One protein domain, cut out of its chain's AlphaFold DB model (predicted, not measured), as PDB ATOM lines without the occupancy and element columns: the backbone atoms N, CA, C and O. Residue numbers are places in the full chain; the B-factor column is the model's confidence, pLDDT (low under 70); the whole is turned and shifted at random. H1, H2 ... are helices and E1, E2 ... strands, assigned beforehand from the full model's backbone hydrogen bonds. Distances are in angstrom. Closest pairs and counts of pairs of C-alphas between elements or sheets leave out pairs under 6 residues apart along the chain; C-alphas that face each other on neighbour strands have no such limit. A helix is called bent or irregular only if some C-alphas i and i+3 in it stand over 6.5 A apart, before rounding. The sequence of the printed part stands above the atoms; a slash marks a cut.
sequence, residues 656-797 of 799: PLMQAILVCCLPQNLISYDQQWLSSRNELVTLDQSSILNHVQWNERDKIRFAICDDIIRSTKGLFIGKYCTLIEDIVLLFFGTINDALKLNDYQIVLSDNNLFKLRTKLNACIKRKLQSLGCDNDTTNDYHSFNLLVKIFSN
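This is residues 656 to 797 of the 799 residues of the protein "Hypothetical protein" of Rotaria socialis (UniProt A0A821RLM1). A five-stranded sheet, E2 E1 E4 E5 E3, curled like part of a barrel and folded back on itself, makes one end of an elongated model; two helices crossing steeply, H4 and H5, make the other end. Between these ends H1 packs on the sheet over E4 and E5, and H3 packs on H1; the small hairpin of E6 and E7 comes between H3 and H4 along the chain. The printed part has 142 residues, with five named helices and seven named strands in the order H1 E1 E2 E3 H2 E4 E5 H3 E6 E7 H4 H5; the class is mixed, helices and strands, and the large sheet is mixed too. It is only just compact, close to loose, with a radius of gyration of the C-alphas of 17.4 A and spans of 55 by 32 by 25 A.

E2, residues 676 to 679, is an edge strand and forms an antiparallel hairpin with E1, residues 670 to 674; N 676 and O 674 are 2.7 A apart, within hydrogen-bond range. E4, residues 705 to 714, is antiparallel to E1, with N 671 and O 707 at 2.8 A. E4 and E5, residues 720 to 728, form a hairpin, with N 721 and O 713 at 2.7 A. E3, residues 685 to 687, the other edge strand, is parallel to E5, with N 686 and O 720 at 2.8 A. This is a folded sheet, one sheet bent back into two leaves: E2 and E1 face E5 and E3, with E4 as the hinge, which bends by 86 degrees at residue 710. H1, residues 656 to 665, is on the sheet at a height of 9.5 A. H2, residues 692 to 695, only grazes it. H3, residues 730 to 736, touches H1 at a steep tilt of 54 degrees, the closest C-alphas being those of Ala 660 and Val 732, 5.6 A apart. E6, residues 742 to 745, and E7, residues 748 to 751, form a hairpin, with N 743 and O 750 at 2.8 A. H4, residues 755 to 774, touches H5, residues 782 to 796, at a steep tilt of 53 degrees, opposite ways; the closest C-alphas, of Cys 767 and Phe 788, are 5.9 A apart. H5 and H1 touch only at their ends, the C-alphas of Leu 657 and Ser 796 coming closest at 6.9 A. In H1, H3, H4 and H5 every O i to N i+4 pair is within hydrogen-bond range; H2 is too short for one.

H1 begins at C-alpha 656, (-13.645, 29.810, -2.524), and is 14.3 A long. E4 measures 22.1 A and E5 19.8 A. H4, 28.4 A, begins at C-alpha 755, (-15.893, 51.801, -5.859). H5, 21.3 A, ends at C-alpha 796, (-14.890, 32.702, 3.749).

The C-alphas farthest apart, of Lys 717 and Thr 782, are 56.2 A apart. The printed part has no cut and no long link. Mean pLDDT of the printed part is 75.5; it is under 70 at residues 698 to 704, 716 to 717, 738 to 757, 773 to 787 and 796 to 797.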
ATOM      1  N   PRO A 656     -14.012  28.560  -1.851       89.31
ATOM      2  CA  PRO A 656     -13.645  29.810  -2.524       89.31
ATOM      3  C   PRO A 656     -12.203  30.259  -2.256       89.31
ATOM      4  O   PRO A 656     -11.538  30.769  -3.155       89.31
ATOM      5  N   LEU A 657     -11.670  30.022  -1.049       89.62
ATOM      6  CA  LEU A 657     -10.262  30.309  -0.740       89.62
ATOM      7  C   LEU A 657      -9.306  29.382  -1.501       89.62
ATOM      8  O   LEU A 657      -8.255  29.825  -1.955       89.62
ATOM      9  N   MET A 658      -9.664  28.114  -1.700       92.06
ATOM     10  CA  MET A 658      -8.859  27.210  -2.529       92.06
ATOM     11  C   MET A 658      -8.874  27.641  -3.999       92.06
ATOM     12  O   MET A 658      -7.827  27.647  -4.642       92.06
ATOM     13  N   GLN A 659     -10.030  28.064  -4.525       92.19
ATOM     14  CA  GLN A 659     -10.122  28.650  -5.866       92.19
ATOM     15  C   GLN A 659      -9.275  29.926  -5.978       92.19
ATOM     16  O   GLN A 659      -8.578  30.099  -6.974       92.19
ATOM     17  N   ALA A 660      -9.279  30.787  -4.953       90.12
ATOM     18  CA  ALA A 660      -8.455  31.995  -4.912       90.12
ATOM     19  C   ALA A 660      -6.960  31.676  -5.040       90.12
ATOM     20  O   ALA A 660      -6.255  32.337  -5.801       90.12
ATOM     21  N   ILE A 661      -6.492  30.624  -4.360       92.88
ATOM     22  CA  ILE A 661      -5.109  30.144  -4.469       92.88
ATOM     23  C   ILE A 661      -4.794  29.702  -5.900       92.88
ATOM     24  O   ILE A 661      -3.766  30.108  -6.444       92.88
ATOM     25  N   LEU A 662      -5.681  28.922  -6.533       93.06
ATOM     26  CA  LEU A 662      -5.499  28.513  -7.929       93.06
ATOM     27  C   LEU A 662      -5.402  29.736  -8.854       93.06
ATOM     28  O   LEU A 662      -4.483  29.809  -9.665       93.06
ATOM     29  N   VAL A 663      -6.293  30.721  -8.691       89.75
ATOM     30  CA  VAL A 663      -6.313  31.962  -9.489       89.75
ATOM     31  C   VAL A 663      -5.030  32.775  -9.319       89.75
ATOM     32  O   VAL A 663      -4.468  33.227 -10.317       89.75
ATOM     33  N   CYS A 664      -4.536  32.926  -8.088       86.62
ATOM     34  CA  CYS A 664      -3.301  33.666  -7.816       86.62
ATOM     35  C   CYS A 664      -2.064  32.985  -8.419       86.62
ATOM     36  O   CYS A 664      -1.133  33.665  -8.845       86.62
ATOM     37  N   CYS A 665      -2.036  31.649  -8.437       89.94
ATOM     38  CA  CYS A 665      -0.840  30.882  -8.794       89.94
ATOM     39  C   CYS A 665      -0.808  30.433 -10.264       89.94
ATOM     40  O   CYS A 665       0.267  30.147 -10.785       89.94
ATOM     41  N   LEU A 666      -1.960  30.374 -10.947       88.19
ATOM     42  CA  LEU A 666      -2.085  29.937 -12.346       88.19
ATOM     43  C   LEU A 666      -2.783  30.970 -13.261       88.19
ATOM     44  O   LEU A 666      -3.587  30.587 -14.115       88.19
ATOM     45  N   PRO A 667      -2.485  32.281 -13.164       82.06
ATOM     46  CA  PRO A 667      -3.241  33.310 -13.887       82.06
ATOM     47  C   PRO A 667      -3.165  33.178 -15.417       82.06
ATOM     48  O   PRO A 667      -4.078  33.596 -16.125       82.06
ATOM     49  N   GLN A 668      -2.095  32.575 -15.946       80.62
ATOM     50  CA  GLN A 668      -1.908  32.362 -17.387       80.62
ATOM     51  C   GLN A 668      -2.791  31.240 -17.958       80.62
ATOM     52  O   GLN A 668      -3.001  31.193 -19.169       80.62
ATOM     53  N   ASN A 669      -3.340  30.383 -17.094       88.19
ATOM     54  CA  ASN A 669      -4.135  29.212 -17.471       88.19
ATOM     55  C   ASN A 669      -5.643  29.431 -17.267       88.19
ATOM     56  O   ASN A 669      -6.416  28.474 -17.196       88.19
ATOM     57  N   LEU A 670      -6.059  30.693 -17.148       89.12
ATOM     58  CA  LEU A 670      -7.459  31.087 -17.089       89.12
ATOM     59  C   LEU A 670      -8.097  30.986 -18.485       89.12
ATOM     60  O   LEU A 670      -7.587  31.549 -19.459       89.12
ATOM     61  N   ILE A 671      -9.228  30.288 -18.566       89.06
ATOM     62  CA  ILE A 671     -10.040  30.112 -19.773       89.06
ATOM     63  C   ILE A 671     -11.472  30.607 -19.532       89.06
ATOM     64  O   ILE A 671     -11.982  30.543 -18.411       89.06
ATOM     65  N   SER A 672     -12.130  31.091 -20.583       87.69
ATOM     66  CA  SER A 672     -13.542  31.493 -20.577       87.69
ATOM     67  C   SER A 672     -14.374  30.569 -21.453       87.69
ATOM     68  O   SER A 672     -13.930  30.190 -22.533       87.69
ATOM     69  N   TYR A 673     -15.591  30.253 -21.028       86.25
ATOM     70  CA  TYR A 673     -16.572  29.531 -21.824       86.25
ATOM     71  C   TYR A 673     -17.594  30.500 -22.419       86.25
ATOM     72  O   TYR A 673     -18.338  31.142 -21.674       86.25
ATOM     73  N   ASP A 674     -17.643  30.554 -23.749       81.12
ATOM     74  CA  ASP A 674     -18.731  31.154 -24.524       81.12
ATOM     75  C   ASP A 674     -19.064  30.235 -25.702       81.12
ATOM     76  O   ASP A 674     -18.424  30.300 -26.750       81.12
ATOM     77  N   GLN A 675     -19.985  29.287 -25.480       82.31
ATOM     78  CA  GLN A 675     -20.292  28.131 -26.350       82.31
ATOM     79  C   GLN A 675     -19.117  27.157 -26.573       82.31
ATOM     80  O   GLN A 675     -19.319  25.961 -26.776       82.31
ATOM     81  N   GLN A 676     -17.886  27.655 -26.506       86.75
ATOM     82  CA  GLN A 676     -16.618  26.958 -26.595       86.75
ATOM     83  C   GLN A 676     -15.654  27.546 -25.558       86.75
ATOM     84  O   GLN A 676     -15.784  28.696 -25.135       86.75
ATOM     85  N   TRP A 677     -14.676  26.749 -25.133       88.62
ATOM     86  CA  TRP A 677     -13.645  27.206 -24.207       88.62
ATOM     87  C   TRP A 677     -12.544  27.952 -24.960       88.62
ATOM     88  O   TRP A 677     -11.952  27.435 -25.905       88.62
ATOM     89  N   LEU A 678     -12.247  29.166 -24.513       86.62
ATOM     90  CA  LEU A 678     -11.266  30.062 -25.108       86.62
ATOM     91  C   LEU A 678     -10.214  30.439 -24.069       86.62
ATOM     92  O   LEU A 678     -10.530  30.752 -22.921       86.62
ATOM     93  N   SER A 679      -8.951  30.438 -24.478       84.56
ATOM     94  CA  SER A 679      -7.871  31.022 -23.676       84.56
ATOM     95  C   SER A 679      -7.926  32.554 -23.686       84.56
ATOM     96  O   SER A 679      -8.650  33.149 -24.479       84.56
ATOM     97  N   SER A 680      -7.096  33.197 -22.859       75.50
ATOM     98  CA  SER A 680      -6.914  34.662 -22.814       75.50
ATOM     99  C   SER A 680      -6.440  35.307 -24.124       75.50
ATOM    100  O   SER A 680      -6.384  36.531 -24.230       75.50
ATOM    101  N   ARG A 681      -6.060  34.488 -25.110       75.19
ATOM    102  CA  ARG A 681      -5.592  34.895 -26.439       75.19
ATOM    103  C   ARG A 681      -6.583  34.526 -27.548       75.19
ATOM    104  O   ARG A 681      -6.175  34.461 -28.703       75.19
ATOM    105  N   ASN A 682      -7.845  34.240 -27.217       79.44
ATOM    106  CA  ASN A 682      -8.870  33.758 -28.157       79.44
ATOM    107  C   ASN A 682      -8.538  32.434 -28.876       79.44
ATOM    108  O   ASN A 682      -9.143  32.106 -29.894       79.44
ATOM    109  N   GLU A 683      -7.600  31.636 -28.359       86.19
ATOM    110  CA  GLU A 683      -7.332  30.302 -28.913       86.19
ATOM    111  C   GLU A 683      -8.322  29.288 -28.331       86.19
ATOM    112  O   GLU A 683      -8.510  29.260 -27.110       86.19
ATOM    113  N   LEU A 684      -8.900  28.446 -29.196       90.06
ATOM    114  CA  LEU A 684      -9.795  27.356 -28.810       90.06
ATOM    115  C   LEU A 684      -9.055  26.337 -27.940       90.06
ATOM    116  O   LEU A 684      -8.019  25.799 -28.338       90.06
ATOM    117  N   VAL A 685      -9.620  26.056 -26.771       90.62
ATOM    118  CA  VAL A 685      -9.133  25.054 -25.826       90.62
ATOM    119  C   VAL A 685     -10.185  23.958 -25.722       90.62
ATOM    120  O   VAL A 685     -11.345  24.226 -25.451       90.62
ATOM    121  N   THR A 686      -9.812  22.706 -25.933       92.31
ATOM    122  CA  THR A 686     -10.651  21.561 -25.578       92.31
ATOM    123  C   THR A 686     -10.284  21.102 -24.175       92.31
ATOM    124  O   THR A 686      -9.140  21.231 -23.746       92.31
ATOM    125  N   LEU A 687     -11.243  20.595 -23.408       91.00
ATOM    126  CA  LEU A 687     -10.914  20.026 -22.106       91.00
ATOM    127  C   LEU A 687     -10.449  18.585 -22.287       91.00
ATOM    128  O   LEU A 687     -10.920  17.867 -23.171       91.00
ATOM    129  N   ASP A 688      -9.525  18.153 -21.436       88.19
ATOM    130  CA  ASP A 688      -9.116  16.757 -21.401       88.19
ATOM    131  C   ASP A 688     -10.317  15.828 -21.192       88.19
ATOM    132  O   ASP A 688     -11.190  16.117 -20.373       88.19
ATOM    133  N   GLN A 689     -10.352  14.691 -21.893       83.69
ATOM    134  CA  GLN A 689     -11.477  13.747 -21.847       83.69
ATOM    135  C   GLN A 689     -11.788  13.249 -20.429       83.69
ATOM    136  O   GLN A 689     -12.928  12.901 -20.135       83.69
ATOM    137  N   SER A 690     -10.791  13.222 -19.540       83.75
ATOM    138  CA  SER A 690     -10.955  12.778 -18.157       83.75
ATOM    139  C   SER A 690     -11.495  13.851 -17.198       83.75
ATOM    140  O   SER A 690     -11.722  13.527 -16.024       83.75
ATOM    141  N   SER A 691     -11.684  15.094 -17.666       88.62
ATOM    142  CA  SER A 691     -12.182  16.217 -16.862       88.62
ATOM    143  C   SER A 691     -13.671  16.078 -16.567       88.62
ATOM    144  O   SER A 691     -14.466  15.759 -17.456       88.62
ATOM    145  N   ILE A 692     -14.077  16.388 -15.330       87.69
ATOM    146  CA  ILE A 692     -15.500  16.364 -14.956       87.69
ATOM    147  C   ILE A 692     -16.293  17.459 -15.686       87.69
ATOM    148  O   ILE A 692     -17.493  17.307 -15.910       87.69
ATOM    149  N   LEU A 693     -15.626  18.549 -16.090       87.25
ATOM    150  CA  LEU A 693     -16.264  19.690 -16.751       87.25
ATOM    151  C   LEU A 693     -16.891  19.342 -18.108       87.25
ATOM    152  O   LEU A 693     -17.824  20.023 -18.524       87.25
ATOM    153  N   ASN A 694     -16.454  18.261 -18.764       84.75
ATOM    154  CA  ASN A 694     -17.070  17.774 -20.006       84.75
ATOM    155  C   ASN A 694     -18.526  17.318 -19.831       84.75
ATOM    156  O   ASN A 694     -19.265  17.232 -20.807       84.75
ATOM    157  N   HIS A 695     -18.932  16.996 -18.602       77.25
ATOM    158  CA  HIS A 695     -20.261  16.470 -18.287       77.25
ATOM    159  C   HIS A 695     -21.145  17.476 -17.547       77.25
ATOM    160  O   HIS A 695     -22.258  17.138 -17.145       77.25
ATOM    161  N   VAL A 696     -20.666  18.707 -17.360       76.00
ATOM    162  CA  VAL A 696     -21.468  19.778 -16.773       76.00
ATOM    163  C   VAL A 696     -22.517  20.197 -17.798       76.00
ATOM    164  O   VAL A 696     -22.189  20.596 -18.912       76.00
ATOM    165  N   GLN A 697     -23.792  20.083 -17.424       71.81
ATOM    166  CA  GLN A 697     -24.886  20.629 -18.218       71.81
ATOM    167  C   GLN A 697     -24.940  22.140 -18.000       71.81
ATOM    168  O   GLN A 697     -25.114  22.605 -16.874       71.81
ATOM    169  N   TRP A 698     -24.767  22.895 -19.081       69.81
ATOM    170  CA  TRP A 698     -24.863  24.350 -19.079       69.81
ATOM    171  C   TRP A 698     -26.315  24.750 -19.341       69.81
ATOM    172  O   TRP A 698     -26.922  24.257 -20.292       69.81
ATOM    173  N   ASN A 699     -26.888  25.632 -18.523       62.56
ATOM    174  CA  ASN A 699     -28.211  26.179 -18.806       62.56
ATOM    175  C   ASN A 699     -28.080  27.332 -19.810       62.56
ATOM    176  O   ASN A 699     -27.185  28.160 -19.687       62.56
ATOM    177  N   GLU A 700     -29.028  27.481 -20.742       54.56
ATOM    178  CA  GLU A 700     -29.049  28.583 -21.732       54.56
ATOM    179  C   GLU A 700     -29.120  29.997 -21.108       54.56
ATOM    180  O   GLU A 700     -28.945  31.000 -21.795       54.56
ATOM    181  N   ARG A 701     -29.377  30.097 -19.796       52.66
ATOM    182  CA  ARG A 701     -29.378  31.353 -19.022       52.66
ATOM    183  C   ARG A 701     -28.043  31.654 -18.334       52.66
ATOM    184  O   ARG A 701     -27.928  32.688 -17.672       52.66
ATOM    185  N   ASP A 702     -27.066  30.756 -18.426       53.69
ATOM    186  CA  ASP A 702     -25.775  30.922 -17.773       53.69
ATOM    187  C   ASP A 702     -24.925  31.956 -18.521       53.69
ATOM    188  O   ASP A 702     -24.629  31.819 -19.704       53.69
ATOM    189  N   LYS A 703     -24.531  33.011 -17.797       63.84
ATOM    190  CA  LYS A 703     -23.513  33.986 -18.218       63.84
ATOM    191  C   LYS A 703     -22.200  33.272 -18.574       63.84
ATOM    192  O   LYS A 703     -21.980  32.144 -18.132       63.84
ATOM    193  N   ILE A 704     -21.308  33.967 -19.286       64.31
ATOM    194  CA  ILE A 704     -19.908  33.560 -19.517       64.31
ATOM    195  C   ILE A 704     -19.311  32.992 -18.227       64.31
ATOM    196  O   ILE A 704     -19.436  33.599 -17.161       64.31
ATOM    197  N   ARG A 705     -18.677  31.822 -18.326       82.94
ATOM    198  CA  ARG A 705     -18.070  31.124 -17.186       82.94
ATOM    199  C   ARG A 705     -16.562  31.114 -17.319       82.94
ATOM    200  O   ARG A 705     -16.036  31.100 -18.426       82.94
ATOM    201  N   PHE A 706     -15.869  31.068 -16.193       87.94
ATOM    202  CA  PHE A 706     -14.416  31.012 -16.166       87.94
ATOM    203  C   PHE A 706     -13.951  29.724 -15.507       87.94
ATOM    204  O   PHE A 706     -14.528  29.279 -14.517       87.94
ATOM    205  N   ALA A 707     -12.890  29.135 -16.039       91.38
ATOM    206  CA  ALA A 707     -12.226  28.007 -15.416       91.38
ATOM    207  C   ALA A 707     -10.717  28.212 -15.419       91.38
ATOM    208  O   ALA A 707     -10.172  28.905 -16.274       91.38
ATOM    209  N   ILE A 708     -10.044  27.597 -14.456       92.75
ATOM    210  CA  ILE A 708      -8.589  27.558 -14.402       92.75
ATOM    211  C   ILE A 708      -8.107  26.140 -14.672       92.75
ATOM    212  O   ILE A 708      -8.630  25.180 -14.099       92.75
ATOM    213  N   CYS A 709      -7.136  26.016 -15.570       94.00
ATOM    214  CA  CYS A 709      -6.463  24.758 -15.867       94.00
ATOM    215  C   CYS A 709      -5.158  24.666 -15.071       94.00
ATOM    216  O   CYS A 709      -4.471  25.672 -14.891       94.00
ATOM    217  N   ASP A 710      -4.766  23.461 -14.657       92.94
ATOM    218  CA  ASP A 710      -3.395  23.234 -14.183       92.94
ATOM    219  C   ASP A 710      -2.381  23.508 -15.301       92.94
ATOM    220  O   ASP A 710      -1.344  24.130 -15.064       92.94
ATOM    221  N   ASP A 711      -2.692  23.080 -16.526       88.69
ATOM    222  CA  ASP A 711      -1.845  23.282 -17.702       88.69
ATOM    223  C   ASP A 711      -2.676  23.343 -18.994       88.69
ATOM    224  O   ASP A 711      -3.770  22.776 -19.073       88.69
ATOM    225  N   ILE A 712      -2.154  24.024 -20.017       88.12
ATOM    226  CA  ILE A 712      -2.743  24.098 -21.361       88.12
ATOM    227  C   ILE A 712      -1.700  23.604 -22.361       88.12
ATOM    228  O   ILE A 712      -0.770  24.320 -22.733       88.12
ATOM    229  N   ILE A 713      -1.885  22.374 -22.831       84.69
ATOM    230  CA  ILE A 713      -0.917  21.671 -23.680       84.69
ATOM    231  C   ILE A 713      -1.441  21.640 -25.109       84.69
ATOM    232  O   ILE A 713      -2.595  21.285 -25.331       84.69
ATOM    233  N   ARG A 714      -0.613  21.957 -26.106       83.00
ATOM    234  CA  ARG A 714      -0.994  21.729 -27.507       83.00
ATOM    235  C   ARG A 714      -0.779  20.259 -27.875       83.00
ATOM    236  O   ARG A 714       0.291  19.716 -27.627       83.00
ATOM    237  N   SER A 715      -1.784  19.608 -28.448       79.44
ATOM    238  CA  SER A 715      -1.670  18.248 -28.972       79.44
ATOM    239  C   SER A 715      -0.882  18.221 -30.282       79.44
ATOM    240  O   SER A 715      -0.722  19.244 -30.951       79.44
ATOM    241  N   THR A 716      -0.438  17.026 -30.670       66.75
ATOM    242  CA  THR A 716       0.166  16.727 -31.981       66.75
ATOM    243  C   THR A 716      -0.747  17.156 -33.137       66.75
ATOM    244  O   THR A 716      -0.283  17.708 -34.127       66.75
ATOM    245  N   LYS A 717      -2.072  17.045 -32.959       69.62
ATOM    246  CA  LYS A 717      -3.108  17.494 -33.913       69.62
ATOM    247  C   LYS A 717      -3.363  19.009 -33.906       69.62
ATOM    248  O   LYS A 717      -4.320  19.482 -34.512       69.62
ATOM    249  N   GLY A 718      -2.557  19.780 -33.177       74.12
ATOM    250  CA  GLY A 718      -2.613  21.239 -33.149       74.12
ATOM    251  C   GLY A 718      -3.668  21.854 -32.225       74.12
ATOM    252  O   GLY A 718      -3.691  23.081 -32.119       74.12
ATOM    253  N   LEU A 719      -4.482  21.049 -31.531       84.25
ATOM    254  CA  LEU A 719      -5.524  21.503 -30.595       84.25
ATOM    255  C   LEU A 719      -4.928  21.818 -29.218       84.25
ATOM    256  O   LEU A 719      -4.121  21.043 -28.716       84.25
ATOM    257  N   PHE A 720      -5.346  22.901 -28.563       88.81
ATOM    258  CA  PHE A 720      -4.981  23.132 -27.161       88.81
ATOM    259  C   PHE A 720      -5.891  22.332 -26.236       88.81
ATOM    260  O   PHE A 720      -7.102  22.375 -26.394       88.81
ATOM    261  N   ILE A 721      -5.309  21.634 -25.265       90.12
ATOM    262  CA  ILE A 721      -6.007  20.790 -24.299       90.12
ATOM    263  C   ILE A 721      -5.764  21.337 -22.891       90.12
ATOM    264  O   ILE A 721      -4.623  21.367 -22.424       90.12
ATOM    265  N   GLY A 722      -6.836  21.742 -22.211       91.44
ATOM    266  CA  GLY A 722      -6.827  22.114 -20.799       91.44
ATOM    267  C   GLY A 722      -6.805  20.874 -19.906       91.44
ATOM    268  O   GLY A 722      -7.718  20.045 -19.956       91.44
ATOM    269  N   LYS A 723      -5.759  20.736 -19.089       90.94
ATOM    270  CA  LYS A 723      -5.592  19.651 -18.112       90.94
ATOM    271  C   LYS A 723      -6.046  20.116 -16.732       90.94
ATOM    272  O   LYS A 723      -5.729  21.231 -16.333       90.94
ATOM    273  N   TYR A 724      -6.756  19.233 -16.023       92.88
ATOM    274  CA  TYR A 724      -7.247  19.420 -14.650       92.88
ATOM    275  C   TYR A 724      -7.902  20.788 -14.440       92.88
ATOM    276  O   TYR A 724      -7.282  21.756 -14.011       92.88
ATOM    277  N   CYS A 725      -9.175  20.879 -14.792       93.69
ATOM    278  CA  CYS A 725      -9.882  22.143 -14.876       93.69
ATOM    279  C   CYS A 725     -10.761  22.373 -13.645       93.69
ATOM    280  O   CYS A 725     -11.297  21.449 -13.029       93.69
ATOM    281  N   THR A 726     -10.911  23.628 -13.244       93.75
ATOM    282  CA  THR A 726     -11.786  24.027 -12.137       93.75
ATOM    283  C   THR A 726     -12.583  25.244 -12.514       93.75
ATOM    284  O   THR A 726     -11.996  26.274 -12.822       93.75
ATOM    285  N   LEU A 727     -13.910  25.117 -12.473       91.81
ATOM    286  CA  LEU A 727     -14.811  26.250 -12.616       91.81
ATOM    287  C   LEU A 727     -14.557  27.233 -11.467       91.81
ATOM    288  O   LEU A 727     -14.438  26.820 -10.311       91.81
ATOM    289  N   ILE A 728     -14.447  28.516 -11.791       89.31
ATOM    290  CA  ILE A 728     -14.154  29.580 -10.837       89.31
ATOM    291  C   ILE A 728     -15.378  30.471 -10.672       89.31
ATOM    292  O   ILE A 728     -16.051  30.818 -11.641       89.31
ATOM    293  N   GLU A 729     -15.658  30.836  -9.425       84.75
ATOM    294  CA  GLU A 729     -16.713  31.782  -9.086       84.75
ATOM    295  C   GLU A 729     -16.294  33.217  -9.434       84.75
ATOM    296  O   GLU A 729     -15.160  33.631  -9.178       84.75
ATOM    297  N   ASP A 730     -17.228  34.008  -9.968       80.81
ATOM    298  CA  ASP A 730     -16.974  35.386 -10.410       80.81
ATOM    299  C   ASP A 730     -16.353  36.247  -9.299       80.81
ATOM    300  O   ASP A 730     -15.454  37.051  -9.546       80.81
ATOM    301  N   ILE A 731     -16.793  36.039  -8.053       79.69
ATOM    302  CA  ILE A 731     -16.308  36.771  -6.880       79.69
ATOM    303  C   ILE A 731     -14.838  36.467  -6.574       79.69
ATOM    304  O   ILE A 731     -14.083  37.363  -6.198       79.69
ATOM    305  N   VAL A 732     -14.393  35.229  -6.797       85.75
ATOM    306  CA  VAL A 732     -12.996  34.830  -6.603       85.75
ATOM    307  C   VAL A 732     -12.112  35.546  -7.620       85.75
ATOM    308  O   VAL A 732     -11.102  36.143  -7.247       85.75
ATOM    309  N   LEU A 733     -12.514  35.558  -8.895       81.44
ATOM    310  CA  LEU A 733     -11.784  36.269  -9.949       81.44
ATOM    311  C   LEU A 733     -11.735  37.773  -9.710       81.44
ATOM    312  O   LEU A 733     -10.707  38.404  -9.958       81.44
ATOM    313  N   LEU A 734     -12.823  38.335  -9.191       78.06
ATOM    314  CA  LEU A 734     -12.924  39.751  -8.878       78.06
ATOM    315  C   LEU A 734     -11.877  40.192  -7.849       78.06
ATOM    316  O   LEU A 734     -11.252  41.238  -8.021       78.06
ATOM    317  N   PHE A 735     -11.679  39.404  -6.789       78.12
ATOM    318  CA  PHE A 735     -10.758  39.744  -5.703       78.12
ATOM    319  C   PHE A 735      -9.313  39.315  -5.972       78.12
ATOM    320  O   PHE A 735      -8.398  40.072  -5.649       78.12
ATOM    321  N   PHE A 736      -9.106  38.151  -6.589       80.44
ATOM    322  CA  PHE A 736      -7.794  37.501  -6.678       80.44
ATOM    323  C   PHE A 736      -7.213  37.418  -8.097       80.44
ATOM    324  O   PHE A 736      -6.057  37.037  -8.262       80.44
ATOM    325  N   GLY A 737      -7.966  37.794  -9.135       72.94
ATOM    326  CA  GLY A 737      -7.457  37.847 -10.509       72.94
ATOM    327  C   GLY A 737      -6.381  38.925 -10.708       72.94
ATOM    328  O   GLY A 737      -6.406  39.978 -10.067       72.94
ATOM    329  N   THR A 738      -5.446  38.700 -11.633       63.53
ATOM    330  CA  THR A 738      -4.233  39.523 -11.835       63.53
ATOM    331  C   THR A 738      -4.367  40.646 -12.872       63.53
ATOM    332  O   THR A 738      -3.387  41.008 -13.517       63.53
ATOM    333  N   ILE A 739      -5.554  41.221 -13.083       50.72
ATOM    334  CA  ILE A 739      -5.742  42.240 -14.134       50.72
ATOM    335  C   ILE A 739      -6.135  43.591 -13.517       50.72
ATOM    336  O   ILE A 739      -7.056  43.665 -12.693       50.72
ATOM    337  N   ASN A 740      -5.367  44.628 -13.878       49.75
ATOM    338  CA  ASN A 740      -5.538  46.043 -13.518       49.75
ATOM    339  C   ASN A 740      -6.992  46.476 -13.664       49.75
ATOM    340  O   ASN A 740      -7.504  46.255 -14.748       49.75
ATOM    341  N   ASP A 741      -7.585  47.110 -12.642       38.66
ATOM    342  CA  ASP A 741      -8.889  47.814 -12.531       38.66
ATOM    343  C   ASP A 741     -10.167  47.176 -13.147       38.66
ATOM    344  O   ASP A 741     -11.264  47.365 -12.626       38.66
ATOM    345  N   ALA A 742     -10.047  46.341 -14.175       47.91
ATOM    346  CA  ALA A 742     -11.040  45.516 -14.825       47.91
ATOM    347  C   ALA A 742     -10.395  44.222 -15.366       47.91
ATOM    348  O   ALA A 742      -9.360  44.254 -16.033       47.91
ATOM    349  N   LEU A 743     -11.024  43.068 -15.134       55.03
ATOM    350  CA  LEU A 743     -10.586  41.797 -15.712       55.03
ATOM    351  C   LEU A 743     -11.017  41.750 -17.175       55.03
ATOM    352  O   LEU A 743     -12.163  41.424 -17.465       55.03
ATOM    353  N   LYS A 744     -10.119  42.120 -18.092       54.84
ATOM    354  CA  LYS A 744     -10.339  41.938 -19.530       54.84
ATOM    355  C   LYS A 744      -9.790  40.581 -19.961       54.84
ATOM    356  O   LYS A 744      -8.576  40.390 -19.976       54.84
ATOM    357  N   LEU A 745     -10.680  39.653 -20.294       61.06
ATOM    358  CA  LEU A 745     -10.337  38.376 -20.910       61.06
ATOM    359  C   LEU A 745     -11.051  38.325 -22.256       61.06
ATOM    360  O   LEU A 745     -12.280  38.314 -22.300       61.06
ATOM    361  N   ASN A 746     -10.280  38.337 -23.345       65.19
ATOM    362  CA  ASN A 746     -10.809  38.456 -24.704       65.19
ATOM    363  C   ASN A 746     -11.602  39.772 -24.891       65.19
ATOM    364  O   ASN A 746     -11.114  40.846 -24.517       65.19
ATOM    365  N   ASP A 747     -12.813  39.694 -25.446       56.62
ATOM    366  CA  ASP A 747     -13.739  40.830 -25.583       56.62
ATOM    367  C   ASP A 747     -14.562  41.091 -24.310       56.62
ATOM    368  O   ASP A 747     -15.287  42.083 -24.223       56.62
ATOM    369  N   TYR A 748     -14.429  40.238 -23.290       60.81
ATOM    370  CA  TYR A 748     -15.192  40.345 -22.052       60.81
ATOM    371  C   TYR A 748     -14.418  41.123 -21.001       60.81
ATOM    372  O   TYR A 748     -13.233  40.892 -20.761       60.81
ATOM    373  N   GLN A 749     -15.114  42.041 -20.338       61.78
ATOM    374  CA  GLN A 749     -14.546  42.865 -19.287       61.78
ATOM    375  C   GLN A 749     -15.384  42.719 -18.014       61.78
ATOM    376  O   GLN A 749     -16.523  43.178 -17.959       61.78
ATOM    377  N   ILE A 750     -14.821  42.109 -16.970       61.00
ATOM    378  CA  ILE A 750     -15.381  42.191 -15.619       61.00
ATOM    379  C   ILE A 750     -14.910  43.518 -15.030       61.00
ATOM    380  O   ILE A 750     -13.761  43.657 -14.606       61.00
ATOM    381  N   VAL A 751     -15.787  44.518 -15.048       58.44
ATOM    382  CA  VAL A 751     -15.519  45.832 -14.452       58.44
ATOM    383  C   VAL A 751     -16.087  45.864 -13.041       58.44
ATOM    384  O   VAL A 751     -17.268  45.592 -12.829       58.44
ATOM    385  N   LEU A 752     -15.253  46.257 -12.080       55.59
ATOM    386  CA  LEU A 752     -15.713  46.679 -10.764       55.59
ATOM    387  C   LEU A 752     -16.411  48.036 -10.905       55.59
ATOM    388  O   LEU A 752     -15.767  49.078 -10.846       55.59
ATOM    389  N   SER A 753     -17.727  48.034 -11.123       53.97
ATOM    390  CA  SER A 753     -18.519  49.272 -11.136       53.97
ATOM    391  C   SER A 753     -18.696  49.871  -9.734       53.97
ATOM    392  O   SER A 753     -18.955  51.066  -9.601       53.97
ATOM    393  N   ASP A 754     -18.526  49.060  -8.683       61.41
ATOM    394  CA  ASP A 754     -18.601  49.491  -7.288       61.41
ATOM    395  C   ASP A 754     -17.220  49.899  -6.740       61.41
ATOM    396  O   ASP A 754     -16.331  49.074  -6.490       61.41
ATOM    397  N   ASN A 755     -17.077  51.199  -6.473       65.94
ATOM    398  CA  ASN A 755     -15.893  51.801  -5.859       65.94
ATOM    399  C   ASN A 755     -15.523  51.184  -4.496       65.94
ATOM    400  O   ASN A 755     -14.355  51.230  -4.101       65.94
ATOM    401  N   ASN A 756     -16.479  50.623  -3.750       66.50
ATOM    402  CA  ASN A 756     -16.215  50.002  -2.452       66.50
ATOM    403  C   ASN A 756     -15.555  48.629  -2.595       66.50
ATOM    404  O   ASN A 756     -14.604  48.339  -1.866       66.50
ATOM    405  N   LEU A 757     -15.989  47.816  -3.562       68.06
ATOM    406  CA  LEU A 757     -15.361  46.525  -3.862       68.06
ATOM    407  C   LEU A 757     -13.935  46.712  -4.396       68.06
ATOM    408  O   LEU A 757     -13.023  45.992  -3.990       68.06
ATOM    409  N   PHE A 758     -13.703  47.744  -5.212       71.50
ATOM    410  CA  PHE A 758     -12.355  48.117  -5.648       71.50
ATOM    411  C   PHE A 758     -11.438  48.514  -4.478       71.50
ATOM    412  O   PHE A 758     -10.307  48.031  -4.354       71.50
ATOM    413  N   LYS A 759     -11.938  49.347  -3.553       73.75
ATOM    414  CA  LYS A 759     -11.220  49.693  -2.312       73.75
ATOM    415  C   LYS A 759     -10.947  48.467  -1.438       73.75
ATOM    416  O   LYS A 759      -9.913  48.407  -0.777       73.75
ATOM    417  N   LEU A 760     -11.856  47.495  -1.412       74.62
ATOM    418  CA  LEU A 760     -11.672  46.264  -0.649       74.62
ATOM    419  C   LEU A 760     -10.594  45.370  -1.277       74.62
ATOM    420  O   LEU A 760      -9.700  44.926  -0.562       74.62
ATOM    421  N   ARG A 761     -10.611  45.182  -2.603       77.31
ATOM    422  CA  ARG A 761      -9.579  44.439  -3.349       77.31
ATOM    423  C   ARG A 761      -8.186  45.037  -3.154       77.31
ATOM    424  O   ARG A 761      -7.239  44.324  -2.840       77.31
ATOM    425  N   THR A 762      -8.058  46.356  -3.288       78.06
ATOM    426  CA  THR A 762      -6.774  47.053  -3.087       78.06
ATOM    427  C   THR A 762      -6.259  46.907  -1.654       78.06
ATOM    428  O   THR A 762      -5.076  46.622  -1.456       78.06
ATOM    429  N   LYS A 763      -7.139  47.012  -0.649       78.31
ATOM    430  CA  LYS A 763      -6.788  46.738   0.754       78.31
ATOM    431  C   LYS A 763      -6.377  45.284   0.980       78.31
ATOM    432  O   LYS A 763      -5.394  45.061   1.680       78.31
ATOM    433  N   LEU A 764      -7.088  44.323   0.392       78.44
ATOM    434  CA  LEU A 764      -6.779  42.897   0.492       78.44
ATOM    435  C   LEU A 764      -5.387  42.597  -0.071       78.44
ATOM    436  O   LEU A 764      -4.560  42.034   0.640       78.44
ATOM    437  N   ASN A 765      -5.088  43.065  -1.284       77.00
ATOM    438  CA  ASN A 765      -3.773  42.892  -1.905       77.00
ATOM    439  C   ASN A 765      -2.658  43.534  -1.070       77.00
ATOM    440  O   ASN A 765      -1.602  42.935  -0.879       77.00
ATOM    441  N   ALA A 766      -2.896  44.727  -0.518       78.62
ATOM    442  CA  ALA A 766      -1.936  45.379   0.369       78.62
ATOM    443  C   ALA A 766      -1.725  44.607   1.685       78.62
ATOM    444  O   ALA A 766      -0.606  44.585   2.193       78.62
ATOM    445  N   CYS A 767      -2.773  43.986   2.240       78.19
ATOM    446  CA  CYS A 767      -2.667  43.149   3.438       78.19
ATOM    447  C   CYS A 767      -1.931  41.840   3.144       78.19
ATOM    448  O   CYS A 767      -1.073  41.459   3.927       78.19
ATOM    449  N   ILE A 768      -2.210  41.188   2.010       78.31
ATOM    450  CA  ILE A 768      -1.491  39.986   1.561       78.31
ATOM    451  C   ILE A 768      -0.003  40.299   1.402       78.31
ATOM    452  O   ILE A 768       0.821  39.599   1.979       78.31
ATOM    453  N   LYS A 769       0.349  41.383   0.693       76.81
ATOM    454  CA  LYS A 769       1.752  41.792   0.512       76.81
ATOM    455  C   LYS A 769       2.446  42.076   1.843       76.81
ATOM    456  O   LYS A 769       3.539  41.573   2.063       76.81
ATOM    457  N   ARG A 770       1.804  42.821   2.751       76.81
ATOM    458  CA  ARG A 770       2.362  43.099   4.085       76.81
ATOM    459  C   ARG A 770       2.495  41.849   4.944       76.81
ATOM    460  O   ARG A 770       3.487  41.712   5.643       76.81
ATOM    461  N   LYS A 771       1.534  40.927   4.872       74.62
ATOM    462  CA  LYS A 771       1.608  39.670   5.615       74.62
ATOM    463  C   LYS A 771       2.713  38.775   5.064       74.62
ATOM    464  O   LYS A 771       3.482  38.246   5.845       74.62
ATOM    465  N   LEU A 772       2.861  38.684   3.743       74.56
ATOM    466  CA  LEU A 772       4.002  38.015   3.111       74.56
ATOM    467  C   LEU A 772       5.342  38.639   3.519       74.56
ATOM    468  O   LEU A 772       6.286  37.885   3.693       74.56
ATOM    469  N   GLN A 773       5.390  39.963   3.719       69.56
ATOM    470  CA  GLN A 773       6.570  40.676   4.228       69.56
ATOM    471  C   GLN A 773       6.855  40.434   5.723       69.56
ATOM    472  O   GLN A 773       7.984  40.496   6.206       69.56
ATOM    473  N   SER A 774       5.802  40.216   6.513       64.56
ATOM    474  CA  SER A 774       5.941  39.988   7.952       64.56
ATOM    475  C   SER A 774       6.232  38.529   8.291       64.56
ATOM    476  O   SER A 774       6.832  38.266   9.324       64.56
ATOM    477  N   LEU A 775       5.918  37.588   7.393       61.22
ATOM    478  CA  LEU A 775       6.360  36.191   7.485       61.22
ATOM    479  C   LEU A 775       7.898  36.054   7.505       61.22
ATOM    480  O   LEU A 775       8.417  35.013   7.888       61.22
ATOM    481  N   GLY A 776       8.644  37.086   7.098       49.62
ATOM    482  CA  GLY A 776      10.102  37.149   7.212       49.62
ATOM    483  C   GLY A 776      10.639  37.783   8.506       49.62
ATOM    484  O   GLY A 776      11.840  37.689   8.760       49.62
ATOM    485  N   CYS A 777       9.799  38.447   9.312       45.16
ATOM    486  CA  CYS A 777      10.225  39.356  10.383       45.16
ATOM    487  C   CYS A 777       9.545  39.059  11.735       45.16
ATOM    488  O   CYS A 777       8.327  38.985  11.815       45.16
ATOM    489  N   ASP A 778      10.307  39.061  12.838       43.47
ATOM    490  CA  ASP A 778       9.811  38.847  14.219       43.47
ATOM    491  C   ASP A 778       8.799  39.907  14.734       43.47
ATOM    492  O   ASP A 778       8.282  39.795  15.846       43.47
ATOM    493  N   ASN A 779       8.498  40.947  13.949       43.94
ATOM    494  CA  ASN A 779       7.666  42.086  14.340       43.94
ATOM    495  C   ASN A 779       6.316  42.091  13.602       43.94
ATOM    496  O   ASN A 779       6.018  43.000  12.824       43.94
ATOM    497  N   ASP A 780       5.468  41.101  13.866       49.50
ATOM    498  CA  ASP A 780       4.057  41.173  13.484       49.50
ATOM    499  C   ASP A 780       3.367  42.273  14.319       49.50
ATOM    500  O   ASP A 780       3.065  42.097  15.501       49.50
ATOM    501  N   THR A 781       3.094  43.444  13.730       51.94
ATOM    502  CA  THR A 781       2.232  44.431  14.401       51.94
ATOM    503  C   THR A 781       0.809  43.866  14.502       51.94
ATOM    504  O   THR A 781       0.192  43.514  13.495       51.94
ATOM    505  N   THR A 782       0.268  43.785  15.718       54.53
ATOM    506  CA  THR A 782      -1.021  43.141  16.049       54.53
ATOM    507  C   THR A 782      -2.214  43.610  15.197       54.53
ATOM    508  O   THR A 782      -3.131  42.833  14.924       54.53
ATOM    509  N   ASN A 783      -2.190  44.857  14.716       55.81
ATOM    510  CA  ASN A 783      -3.254  45.450  13.897       55.81
ATOM    511  C   ASN A 783      -3.342  44.877  12.470       55.81
ATOM    512  O   ASN A 783      -4.447  44.716  11.938       55.81
ATOM    513  N   ASP A 784      -2.209  44.543  11.850       58.53
ATOM    514  CA  ASP A 784      -2.180  44.018  10.478       58.53
ATOM    515  C   ASP A 784      -2.623  42.550  10.442       58.53
ATOM    516  O   ASP A 784      -3.388  42.146   9.562       58.53
ATOM    517  N   TYR A 785      -2.263  41.781  11.475       63.59
ATOM    518  CA  TYR A 785      -2.744  40.413  11.674       63.59
ATOM    519  C   TYR A 785      -4.269  40.352  11.841       63.59
ATOM    520  O   TYR A 785      -4.945  39.540  11.204       63.59
ATOM    521  N   HIS A 786      -4.838  41.245  12.657       65.19
ATOM    522  CA  HIS A 786      -6.284  41.295  12.864       65.19
ATOM    523  C   HIS A 786      -7.033  41.712  11.586       65.19
ATOM    524  O   HIS A 786      -8.089  41.154  11.275       65.19
ATOM    525  N   SER A 787      -6.490  42.666  10.828       67.81
ATOM    526  CA  SER A 787      -7.087  43.135   9.572       67.81
ATOM    527  C   SER A 787      -7.090  42.046   8.498       67.81
ATOM    528  O   SER A 787      -8.108  41.835   7.839       67.81
ATOM    529  N   PHE A 788      -5.985  41.308   8.358       72.38
ATOM    530  CA  PHE A 788      -5.881  40.190   7.421       72.38
ATOM    531  C   PHE A 788      -6.862  39.061   7.770       72.38
ATOM    532  O   PHE A 788      -7.660  38.656   6.926       72.38
ATOM    533  N   ASN A 789      -6.885  38.613   9.029       73.38
ATOM    534  CA  ASN A 789      -7.790  37.546   9.461       73.38
ATOM    535  C   ASN A 789      -9.267  37.933   9.336       73.38
ATOM    536  O   ASN A 789     -10.097  37.090   9.000       73.38
ATOM    537  N   LEU A 790      -9.608  39.202   9.578       74.19
ATOM    538  CA  LEU A 790     -10.964  39.701   9.360       74.19
ATOM    539  C   LEU A 790     -11.350  39.630   7.878       74.19
ATOM    540  O   LEU A 790     -12.451  39.192   7.567       74.19
ATOM    541  N   LEU A 791     -10.453  40.010   6.965       71.50
ATOM    542  CA  LEU A 791     -10.704  39.938   5.522       71.50
ATOM    543  C   LEU A 791     -10.847  38.498   5.024       71.50
ATOM    544  O   LEU A 791     -11.753  38.224   4.239       71.50
ATOM    545  N   VAL A 792     -10.014  37.575   5.512       75.75
ATOM    546  CA  VAL A 792     -10.134  36.142   5.194       75.75
ATOM    547  C   VAL A 792     -11.463  35.587   5.707       75.75
ATOM    548  O   VAL A 792     -12.146  34.896   4.960       75.75
ATOM    549  N   LYS A 793     -11.878  35.951   6.930       76.44
ATOM    550  CA  LYS A 793     -13.186  35.570   7.492       76.44
ATOM    551  C   LYS A 793     -14.368  36.173   6.740       76.44
ATOM    552  O   LYS A 793     -15.402  35.529   6.610       76.44
ATOM    553  N   ILE A 794     -14.245  37.415   6.272       73.25
ATOM    554  CA  ILE A 794     -15.263  38.023   5.415       73.25
ATOM    555  C   ILE A 794     -15.371  37.181   4.150       73.25
ATOM    556  O   ILE A 794     -16.453  36.690   3.865       73.25
ATOM    557  N   PHE A 795     -14.253  36.931   3.461       72.62
ATOM    558  CA  PHE A 795     -14.243  36.176   2.211       72.62
ATOM    559  C   PHE A 795     -14.736  34.732   2.366       72.62
ATOM    560  O   PHE A 795     -15.479  34.249   1.515       72.62
ATOM    561  N   SER A 796     -14.406  34.059   3.473       68.94
ATOM    562  CA  SER A 796     -14.890  32.702   3.749       68.94
ATOM    563  C   SER A 796     -16.407  32.616   3.939       68.94
ATOM    564  O   SER A 796     -16.962  31.527   3.830       68.94
ATOM    565  N   ASN A 797     -17.059  33.753   4.209       67.88
ATOM    566  CA  ASN A 797     -18.487  33.881   4.494       67.88
ATOM    567  C   ASN A 797     -19.254  34.639   3.389       67.88
ATOM    568  O   ASN A 797     -20.358  35.104   3.646       67.88
TER     569      ASN A 797